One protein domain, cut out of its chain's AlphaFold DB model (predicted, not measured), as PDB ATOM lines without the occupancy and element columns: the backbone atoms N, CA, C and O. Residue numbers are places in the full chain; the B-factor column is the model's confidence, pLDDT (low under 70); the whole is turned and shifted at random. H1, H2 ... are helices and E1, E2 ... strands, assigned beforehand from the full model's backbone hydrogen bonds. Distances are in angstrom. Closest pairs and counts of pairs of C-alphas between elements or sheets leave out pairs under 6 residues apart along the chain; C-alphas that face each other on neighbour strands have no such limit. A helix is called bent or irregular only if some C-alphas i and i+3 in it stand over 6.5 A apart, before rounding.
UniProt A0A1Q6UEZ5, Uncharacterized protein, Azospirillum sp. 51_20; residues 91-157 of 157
ATOM      1  N   LEU A  91     220.602 213.857 259.809       92.38
ATOM      2  CA  LEU A  91     219.899 213.126 260.850       92.38
ATOM      3  C   LEU A  91     220.829 213.015 262.059       92.38
ATOM      4  O   LEU A  91     221.962 212.538 261.956       92.38
ATOM      5  N   VAL A  92     220.358 213.501 263.195       91.69
ATOM      6  CA  VAL A  92     221.067 213.504 264.468       91.69
ATOM      7  C   VAL A  92     220.338 212.553 265.397       91.69
ATOM      8  O   VAL A  92     219.154 212.728 265.660       91.69
ATOM      9  N   ILE A  93     221.058 211.556 265.890       92.38
ATOM     10  CA  ILE A  93     220.579 210.623 266.904       92.38
ATOM     11  C   ILE A  93     221.234 211.044 268.208       92.38
ATOM     12  O   ILE A  93     222.462 210.992 268.327       92.38
ATOM     13  N   TYR A  94     220.425 211.543 269.133       91.56
ATOM     14  CA  TYR A  94     220.873 212.138 270.380       91.56
ATOM     15  C   TYR A  94     220.479 211.264 271.567       91.56
ATOM     16  O   TYR A  94     219.298 211.045 271.819       91.56
ATOM     17  N   GLU A  95     221.484 210.789 272.292       89.88
ATOM     18  CA  GLU A  95     221.356 209.990 273.505       89.88
ATOM     19  C   GLU A  95     221.409 210.901 274.731       89.88
ATOM     20  O   GLU A  95     222.483 211.350 275.162       89.88
ATOM     21  N   LEU A  96     220.239 211.172 275.311       87.62
ATOM     22  CA  LEU A  96     220.119 212.021 276.488       87.62
ATOM     23  C   LEU A  96     219.918 211.177 277.753       87.62
ATOM     24  O   LEU A  96     218.889 210.517 277.893       87.62
ATOM     25  N   PRO A  97     220.846 211.204 278.727       87.88
ATOM     26  CA  PRO A  97     220.587 210.609 280.028       87.88
ATOM     27  C   PRO A  97     219.415 211.310 280.712       87.88
ATOM     28  O   PRO A  97     219.351 212.539 280.767       87.88
ATOM     29  N   VAL A  98     218.495 210.521 281.260       88.31
ATOM     30  CA  VAL A  98     217.241 211.059 281.790       88.31
ATOM     31  C   VAL A  98     217.481 211.720 283.154       88.31
ATOM     32  O   VAL A  98     217.987 211.058 284.078       88.31
ATOM     33  N   PRO A  99     217.136 213.013 283.307       89.62
ATOM     34  CA  PRO A  99     217.280 213.719 284.572       89.62
ATOM     35  C   PRO A  99     216.294 213.177 285.614       89.62
ATOM     36  O   PRO A  99     215.201 212.717 285.287       89.62
ATOM     37  N   ASN A 100     216.705 213.214 286.878       88.81
ATOM     38  CA  ASN A 100     215.950 212.718 288.020       88.81
ATOM     39  C   ASN A 100     216.286 213.517 289.289       88.81
ATOM     40  O   ASN A 100     217.410 214.010 289.464       88.81
ATOM     41  N   GLY A 101     215.313 213.615 290.192       88.25
ATOM     42  CA  GLY A 101     215.407 214.372 291.432       88.25
ATOM     43  C   GLY A 101     215.551 215.860 291.144       88.25
ATOM     44  O   GLY A 101     216.467 216.504 291.660       88.25
ATOM     45  N   ILE A 102     214.692 216.392 290.276       91.62
ATOM     46  CA  ILE A 102     214.816 217.759 289.768       91.62
ATOM     47  C   ILE A 102     214.264 218.740 290.804       91.62
ATOM     48  O   ILE A 102     213.105 218.658 291.218       91.62
ATOM     49  N   HIS A 103     215.100 219.692 291.223       87.75
ATOM     50  CA  HIS A 103     214.743 220.723 292.192       87.75
ATOM     51  C   HIS A 103     214.640 222.084 291.508       87.75
ATOM     52  O   HIS A 103     215.570 222.542 290.839       87.75
ATOM     53  N   LYS A 104     213.485 222.729 291.696       88.94
ATOM     54  CA  LYS A 104     213.140 224.015 291.093       88.94
ATOM     55  C   LYS A 104     212.814 225.029 292.186       88.94
ATOM     56  O   LYS A 104     212.048 224.720 293.096       88.94
ATOM     57  N   ASN A 105     213.362 226.232 292.072       86.69
ATOM     58  CA  ASN A 105     213.114 227.347 292.983       86.69
ATOM     59  C   ASN A 105     212.830 228.614 292.172       86.69
ATOM     60  O   ASN A 105     213.594 228.947 291.268       86.69
ATOM     61  N   ASN A 106     211.732 229.316 292.470       84.81
ATOM     62  CA  ASN A 106     211.296 230.513 291.734       84.81
ATOM     63  C   ASN A 106     211.388 230.348 290.204       84.81
ATOM     64  O   ASN A 106     211.988 231.169 289.514       84.81
ATOM     65  N   GLU A 107     210.843 229.242 289.694       83.00
ATOM     66  CA  GLU A 107     210.839 228.877 288.269       83.00
ATOM     67  C   GLU A 107     212.214 228.596 287.634       83.00
ATOM     68  O   GLU A 107     212.284 228.332 286.436       83.00
ATOM     69  N   LYS A 108     213.297 228.546 288.413       87.06
ATOM     70  CA  LYS A 108     214.629 228.160 287.933       87.06
ATOM     71  C   LYS A 108     215.019 226.779 288.432       87.06
ATOM     72  O   LYS A 108     214.840 226.467 289.608       87.06
ATOM     73  N   ILE A 109     215.568 225.962 287.536       86.69
ATOM     74  CA  ILE A 109     216.189 224.685 287.891       86.69
ATOM     75  C   ILE A 109     217.463 224.994 288.688       86.69
ATOM     76  O   ILE A 109     218.345 225.694 288.191       86.69
ATOM     77  N   GLU A 110     217.547 224.510 289.929       88.12
ATOM     78  CA  GLU A 110     218.738 224.690 290.773       88.12
ATOM     79  C   GLU A 110     219.707 223.521 290.621       88.12
ATOM     80  O   GLU A 110     220.902 223.725 290.411       88.12
ATOM     81  N   TYR A 111     219.197 222.293 290.733       88.62
ATOM     82  CA  TYR A 111     219.987 221.082 290.555       88.62
ATOM     83  C   TYR A 111     219.110 219.880 290.209       88.62
ATOM     84  O   TYR A 111     217.927 219.805 290.546       88.62
ATOM     85  N   PHE A 112     219.734 218.913 289.553       90.06
ATOM     86  CA  PHE A 112     219.196 217.591 289.279       90.06
ATOM     87  C   PHE A 112     220.360 216.605 289.157       90.06
ATOM     88  O   PHE A 112     221.529 216.995 289.106       90.06
ATOM     89  N   SER A 113     220.040 215.319 289.126       87.44
ATOM     90  CA  SER A 113     221.000 214.248 288.863       87.44
ATOM     91  C   SER A 113     220.596 213.487 287.608       87.44
ATOM     92  O   SER A 113     219.436 213.528 287.214       87.44
ATOM     93  N   TYR A 114     221.531 212.787 286.977       85.38
ATOM     94  CA  TYR A 114     221.200 211.867 285.892       85.38
ATOM     95  C   TYR A 114     221.060 210.451 286.433       85.38
ATOM     96  O   TYR A 114     221.888 209.990 287.224       85.38
ATOM     97  N   SER A 115     220.016 209.757 285.987       75.75
ATOM     98  CA  SER A 115     219.843 208.342 286.304       75.75
ATOM     99  C   SER A 115     220.968 207.532 285.661       75.75
ATOM    100  O   SER A 115     221.268 207.686 284.479       75.75
ATOM    101  N   TRP A 116     221.609 206.658 286.438       73.69
ATOM    102  CA  TRP A 116     222.664 205.795 285.913       73.69
ATOM    103  C   TRP A 116     222.089 204.780 284.921       73.69
ATOM    104  O   TRP A 116     221.206 204.003 285.273       73.69
ATOM    105  N   GLY A 117     222.623 204.772 283.697       71.75
ATOM    106  CA  GLY A 117     222.322 203.757 282.683       71.75
ATOM    107  C   GLY A 117     220.961 203.880 281.995       71.75
ATOM    108  O   GLY A 117     220.594 202.962 281.271       71.75
ATOM    109  N   TYR A 118     220.221 204.976 282.196       83.06
ATOM    110  CA  TYR A 118     218.949 205.210 281.510       83.06
ATOM    111  C   TYR A 118     219.047 206.436 280.599       83.06
ATOM    112  O   TYR A 118     219.216 207.565 281.071       83.06
ATOM    113  N   PHE A 119     218.955 206.183 279.296       86.62
ATOM    114  CA  PHE A 119     219.032 207.178 278.233       86.62
ATOM    115  C   PHE A 119     217.735 207.175 277.434       86.62
ATOM    116  O   PHE A 119     217.068 206.146 277.314       86.62
ATOM    117  N   GLN A 120     217.384 208.344 276.920       88.06
ATOM    118  CA  GLN A 120     216.327 208.525 275.947       88.06
ATOM    119  C   GLN A 120     216.967 208.923 274.617       88.06
ATOM    120  O   GLN A 120     217.704 209.910 274.548       88.06
ATOM    121  N   THR A 121     216.680 208.143 273.579       90.81
ATOM    122  CA  THR A 121     217.139 208.397 272.215       90.81
ATOM    123  C   THR A 121     216.169 209.339 271.511       90.81
ATOM    124  O   THR A 121     214.957 209.120 271.512       90.81
ATOM    125  N   HIS A 122     216.704 210.378 270.879       91.31
ATOM    126  CA  HIS A 122     215.944 211.323 270.069       91.31
ATOM    127  C   HIS A 122     216.485 211.366 268.647       91.31
ATOM    128  O   HIS A 122     217.677 211.584 268.434       91.31
ATOM    129  N   PHE A 123     215.589 211.222 267.673       92.06
ATOM    130  CA  PHE A 123     215.896 211.382 266.257       92.06
ATOM    131  C   PHE A 123     215.515 212.796 265.834       92.06
ATOM    132  O   PHE A 123     214.367 213.209 265.981       92.06
ATOM    133  N   ILE A 124     216.482 213.557 265.334       91.69
ATOM    134  CA  ILE A 124     216.319 214.977 265.028       91.69
ATOM    135  C   ILE A 124     216.830 215.226 263.618       91.69
ATOM    136  O   ILE A 124     217.985 214.939 263.302       91.69
ATOM    137  N   HIS A 125     215.989 215.788 262.761       91.62
ATOM    138  CA  HIS A 125     216.393 216.205 261.425       91.62
ATOM    139  C   HIS A 125     216.673 217.706 261.413       91.62
ATOM    140  O   HIS A 125     215.793 218.517 261.692       91.62
ATOM    141  N   ILE A 126     217.910 218.079 261.073       90.12
ATOM    142  CA  ILE A 126     218.332 219.479 260.955       90.12
ATOM    143  C   ILE A 126     218.850 219.767 259.549       90.12
ATOM    144  O   ILE A 126     219.637 219.013 258.976       90.12
ATOM    145  N   THR A 127     218.426 220.893 258.979       88.06
ATOM    146  CA  THR A 127     218.832 221.298 257.623       88.06
ATOM    147  C   THR A 127     220.189 222.000 257.605       88.06
ATOM    148  O   THR A 127     220.954 221.827 256.655       88.06
ATOM    149  N   ASP A 128     220.509 222.738 258.672       87.81
ATOM    150  CA  ASP A 128     221.780 223.427 258.873       87.81
ATOM    151  C   ASP A 128     222.427 222.983 260.188       87.81
ATOM    152  O   ASP A 128     221.875 223.142 261.277       87.81
ATOM    153  N   LEU A 129     223.648 222.461 260.084       84.81
ATOM    154  CA  LEU A 129     224.420 221.985 261.223       84.81
ATOM    155  C   LEU A 129     224.785 223.109 262.206       84.81
ATOM    156  O   LEU A 129     225.036 222.834 263.376       84.81
ATOM    157  N   ALA A 130     224.792 224.372 261.767       85.75
ATOM    158  CA  ALA A 130     225.012 225.512 262.656       85.75
ATOM    159  C   ALA A 130     223.926 225.647 263.741       85.75
ATOM    160  O   ALA A 130     224.173 226.268 264.772       85.75
ATOM    161  N   GLN A 131     222.748 225.054 263.529       85.69
ATOM    162  CA  GLN A 131     221.640 225.080 264.485       85.69
ATOM    163  C   GLN A 131     221.751 223.990 265.556       85.69
ATOM    164  O   GLN A 131     221.079 224.091 266.580       85.69
ATOM    165  N   LEU A 132     222.612 222.983 265.352       87.12
ATOM    166  CA  LEU A 132     222.691 221.784 266.190       87.12
ATOM    167  C   LEU A 132     222.775 222.119 267.681       87.12
ATOM    168  O   LEU A 132     221.947 221.660 268.457       87.12
ATOM    169  N   THR A 133     223.732 222.962 268.071       86.19
ATOM    170  CA  THR A 133     223.944 223.320 269.480       86.19
ATOM    171  C   THR A 133     222.700 223.941 270.105       86.19
ATOM    172  O   THR A 133     222.311 223.554 271.200       86.19
ATOM    173  N   SER A 134     222.031 224.856 269.397       87.88
ATOM    174  CA  SER A 134     220.811 225.488 269.908       87.88
ATOM    175  C   SER A 134     219.652 224.499 270.015       87.88
ATOM    176  O   SER A 134     218.890 224.576 270.973       87.88
ATOM    177  N   VAL A 135     219.502 223.597 269.042       89.50
ATOM    178  CA  VAL A 135     218.437 222.584 269.042       89.50
ATOM    179  C   VAL A 135     218.622 221.616 270.208       89.50
ATOM    180  O   VAL A 135     217.671 221.370 270.943       89.50
ATOM    181  N   LEU A 136     219.846 221.125 270.421       89.50
ATOM    182  CA  LEU A 136     220.145 220.199 271.512       89.50
ATOM    183  C   LEU A 136     219.977 220.854 272.888       89.50
ATOM    184  O   LEU A 136     219.365 220.250 273.760       89.50
ATOM    185  N   SER A 137     220.437 222.097 273.079       87.94
ATOM    186  CA  SER A 137     220.229 222.808 274.351       87.94
ATOM    187  C   SER A 137     218.747 223.031 274.662       87.94
ATOM    188  O   SER A 137     218.320 222.795 275.786       87.94
ATOM    189  N   ASN A 138     217.948 223.423 273.666       89.44
ATOM    190  CA  ASN A 138     216.505 223.581 273.859       89.44
ATOM    191  C   ASN A 138     215.827 222.243 274.196       89.44
ATOM    192  O   ASN A 138     214.904 222.213 275.005       89.44
ATOM    193  N   LEU A 139     216.269 221.143 273.577       89.88
ATOM    194  CA  LEU A 139     215.745 219.810 273.859       89.88
ATOM    195  C   LEU A 139     216.098 219.347 275.280       89.88
ATOM    196  O   LEU A 139     215.224 218.832 275.976       89.88
ATOM    197  N   ASP A 140     217.337 219.578 275.726       88.94
ATOM    198  CA  ASP A 140     217.763 219.299 277.103       88.94
ATOM    199  C   ASP A 140     216.854 220.029 278.110       88.94
ATOM    200  O   ASP A 140     216.324 219.406 279.033       88.94
ATOM    201  N   ASP A 141     216.617 221.331 277.903       89.88
ATOM    202  CA  ASP A 141     215.770 222.152 278.776       89.88
ATOM    203  C   ASP A 141     214.315 221.651 278.810       89.88
ATOM    204  O   ASP A 141     213.719 221.524 279.886       89.88
ATOM    205  N   LEU A 142     213.743 221.329 277.643       89.88
ATOM    206  CA  LEU A 142     212.379 220.801 277.533       89.88
ATOM    207  C   LEU A 142     212.215 219.496 278.315       89.88
ATOM    208  O   LEU A 142     211.261 219.354 279.080       89.88
ATOM    209  N   ILE A 143     213.160 218.566 278.171       89.94
ATOM    210  CA  ILE A 143     213.089 217.253 278.821       89.94
ATOM    211  C   ILE A 143     213.236 217.378 280.336       89.94
ATOM    212  O   ILE A 143     212.534 216.686 281.080       89.94
ATOM    213  N   ILE A 144     214.095 218.278 280.824       90.69
ATOM    214  CA  ILE A 144     214.197 218.544 282.266       90.69
ATOM    215  C   ILE A 144     212.857 219.072 282.800       90.69
ATOM    216  O   ILE A 144     212.370 218.603 283.830       90.69
ATOM    217  N   GLU A 145     212.216 220.007 282.101       91.06
ATOM    218  CA  GLU A 145     210.917 220.546 282.514       91.06
ATOM    219  C   GLU A 145     209.794 219.498 282.486       91.06
ATOM    220  O   GLU A 145     208.960 219.451 283.398       91.06
ATOM    221  N   GLU A 146     209.762 218.631 281.475       91.12
ATOM    222  CA  GLU A 146     208.806 217.521 281.395       91.12
ATOM    223  C   GLU A 146     208.997 216.528 282.543       91.12
ATOM    224  O   GLU A 146     208.038 216.215 283.258       91.12
ATOM    225  N   LYS A 147     210.239 216.101 282.797       91.38
ATOM    226  CA  LYS A 147     210.551 215.172 283.889       91.38
ATOM    227  C   LYS A 147     210.247 215.764 285.259       91.38
ATOM    228  O   LYS A 147     209.709 215.063 286.115       91.38
ATOM    229  N   TYR A 148     210.481 217.061 285.454       91.44
ATOM    230  CA  TYR A 148     210.078 217.744 286.680       91.44
ATOM    231  C   TYR A 148     208.562 217.656 286.905       91.44
ATOM    232  O   TYR A 148     208.121 217.296 287.999       91.44
ATOM    233  N   LYS A 149     207.750 217.941 285.876       91.38
ATOM    234  CA  LYS A 149     206.282 217.849 285.965       91.38
ATOM    235  C   LYS A 149     205.821 216.424 286.278       91.38
ATOM    236  O   LYS A 149     204.958 216.246 287.138       91.38
ATOM    237  N   GLU A 150     206.411 215.419 285.630       89.81
ATOM    238  CA  GLU A 150     206.129 214.006 285.913       89.81
ATOM    239  C   GLU A 150     206.434 213.634 287.377       89.81
ATOM    240  O   GLU A 150     205.649 212.929 288.014       89.81
ATOM    241  N   GLU A 151     207.559 214.100 287.929       89.56
ATOM    242  CA  GLU A 151     207.942 213.841 289.323       89.56
ATOM    243  C   GLU A 151     206.968 214.462 290.329       89.56
ATOM    244  O   GLU A 151     206.649 213.823 291.334       89.56
ATOM    245  N   GLN A 152     206.471 215.679 290.076       88.69
ATOM    246  CA  GLN A 152     205.489 216.311 290.968       88.69
ATOM    247  C   GLN A 152     204.158 215.555 290.960       88.69
ATOM    248  O   GLN A 152     203.635 215.226 292.022       88.69
ATOM    249  N   GLN A 153     203.661 215.170 289.781       90.12
ATOM    250  CA  GLN A 153     202.416 214.399 289.664       90.12
ATOM    251  C   GLN A 153     202.479 213.045 290.383       90.12
ATOM    252  O   GLN A 153     201.463 212.555 290.871       90.12
ATOM    253  N   LYS A 154     203.659 212.414 290.441       87.06
ATOM    254  CA  LYS A 154     203.860 211.158 291.178       87.06
ATOM    255  C   LYS A 154     203.851 211.351 292.693       87.06
ATOM    256  O   LYS A 154     203.466 210.426 293.390       87.06
ATOM    257  N   LYS A 155     204.276 212.512 293.202       83.19
ATOM    258  CA  LYS A 155     204.264 212.828 294.645       83.19
ATOM    259  C   LYS A 155     202.865 213.154 295.171       83.19
ATOM    260  O   LYS A 155     202.629 213.040 296.367       83.19
ATOM    261  N   GLU A 156     201.968 213.585 294.289       75.25
ATOM    262  CA  GLU A 156     200.576 213.921 294.612       75.25
ATOM    263  C   GLU A 156     199.625 212.707 294.581       75.25
ATOM    264  O   GLU A 156     198.457 212.843 294.950       75.25
ATOM    265  N   LYS A 157     200.105 211.534 294.146       62.81
ATOM    266  CA  LYS A 157     199.366 210.261 294.105       62.81
ATOM    267  C   LYS A 157     199.777 209.342 295.247       62.81
ATOM    268  O   LYS A 157     198.877 208.635 295.750       62.81
TER     269      LYS A 157
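Overview. This is residues 91 to 157 of the 157 residues of an uncharacterized protein of Azospirillum sp. 51_20 (UniProt A0A1Q6UEZ5). A long hairpin of two strands, E1 and E2, is sharply bent along its length, and one long helix, H1, runs over it from near the hairpin's open end past the bend. E1 and H1 come near each other over much of this length, and H1, 40.1 A long, makes most of the longest axis. The printed part has 67 residues with two named strands and one named helix, in the order E1, E2, H1 along the chain; the sheet has the order E1 - E2 and is antiparallel. The class is mixed, helices and strands. The whole is loose, with a radius of gyration of the C-alphas of 13.6 A, and only just elongated, with spans of 42 by 28 by 18 A.

Arrangement. E1, residues 91 to 105, and E2, residues 108 to 126, form a hairpin, antiparallel with 160 degrees between their N-to-C directions. The C-alphas of Leu 91 and His 125 face each other at 4.7 A, and those of Asn 105 and Lys 108 at 5.3 A. N 94 and O 122 are within hydrogen-bond range at 2.8 A, and so are N 103 and O 111 at 2.9 A. E1 bends by 78 degrees at residue 101, and E2 bends by 122 degrees at residue 111. H1, residues 129 to 155, has 13 pairs of C-alphas within 8 A of E1, the closest being those of Ile 102 and Tyr 148, 5.7 A apart. Between E2 and H1 there is 1 such pair, the C-alphas of Ile 126 and Leu 132, 7.2 A apart. H1 comes within 10 A of the sheet, C-alpha to C-alpha, with its residues 129 to 152. In H1, 21 of 23 O i to N i+4 pairs are within hydrogen-bond range.

Along the chain. E1 begins at C-alpha 91, (219.899, 213.126, 260.850), and measures 35.8 A from first to last C-alpha. E2, the longest strand by residues with 19, measures 28.6 A and ends at C-alpha 126, (218.332, 219.479, 260.955). H1 measures 40.1 A and ends at C-alpha 155, (204.264, 212.828, 294.645). It is irregular: C-alphas 130 and 133 are 7.2 A apart.

Size, cuts and confidence. The two C-alphas farthest apart, those of Asp 128 and Lys 157, are 43.8 A from each other. The printed part has no cut, and it ends at residue 157, the chain's last residue. The links E1 to E2 and E2 to H1 are both tight, with 2 residues in each. The mean pLDDT of the printed part is 87.5, and residue 157 is under 70.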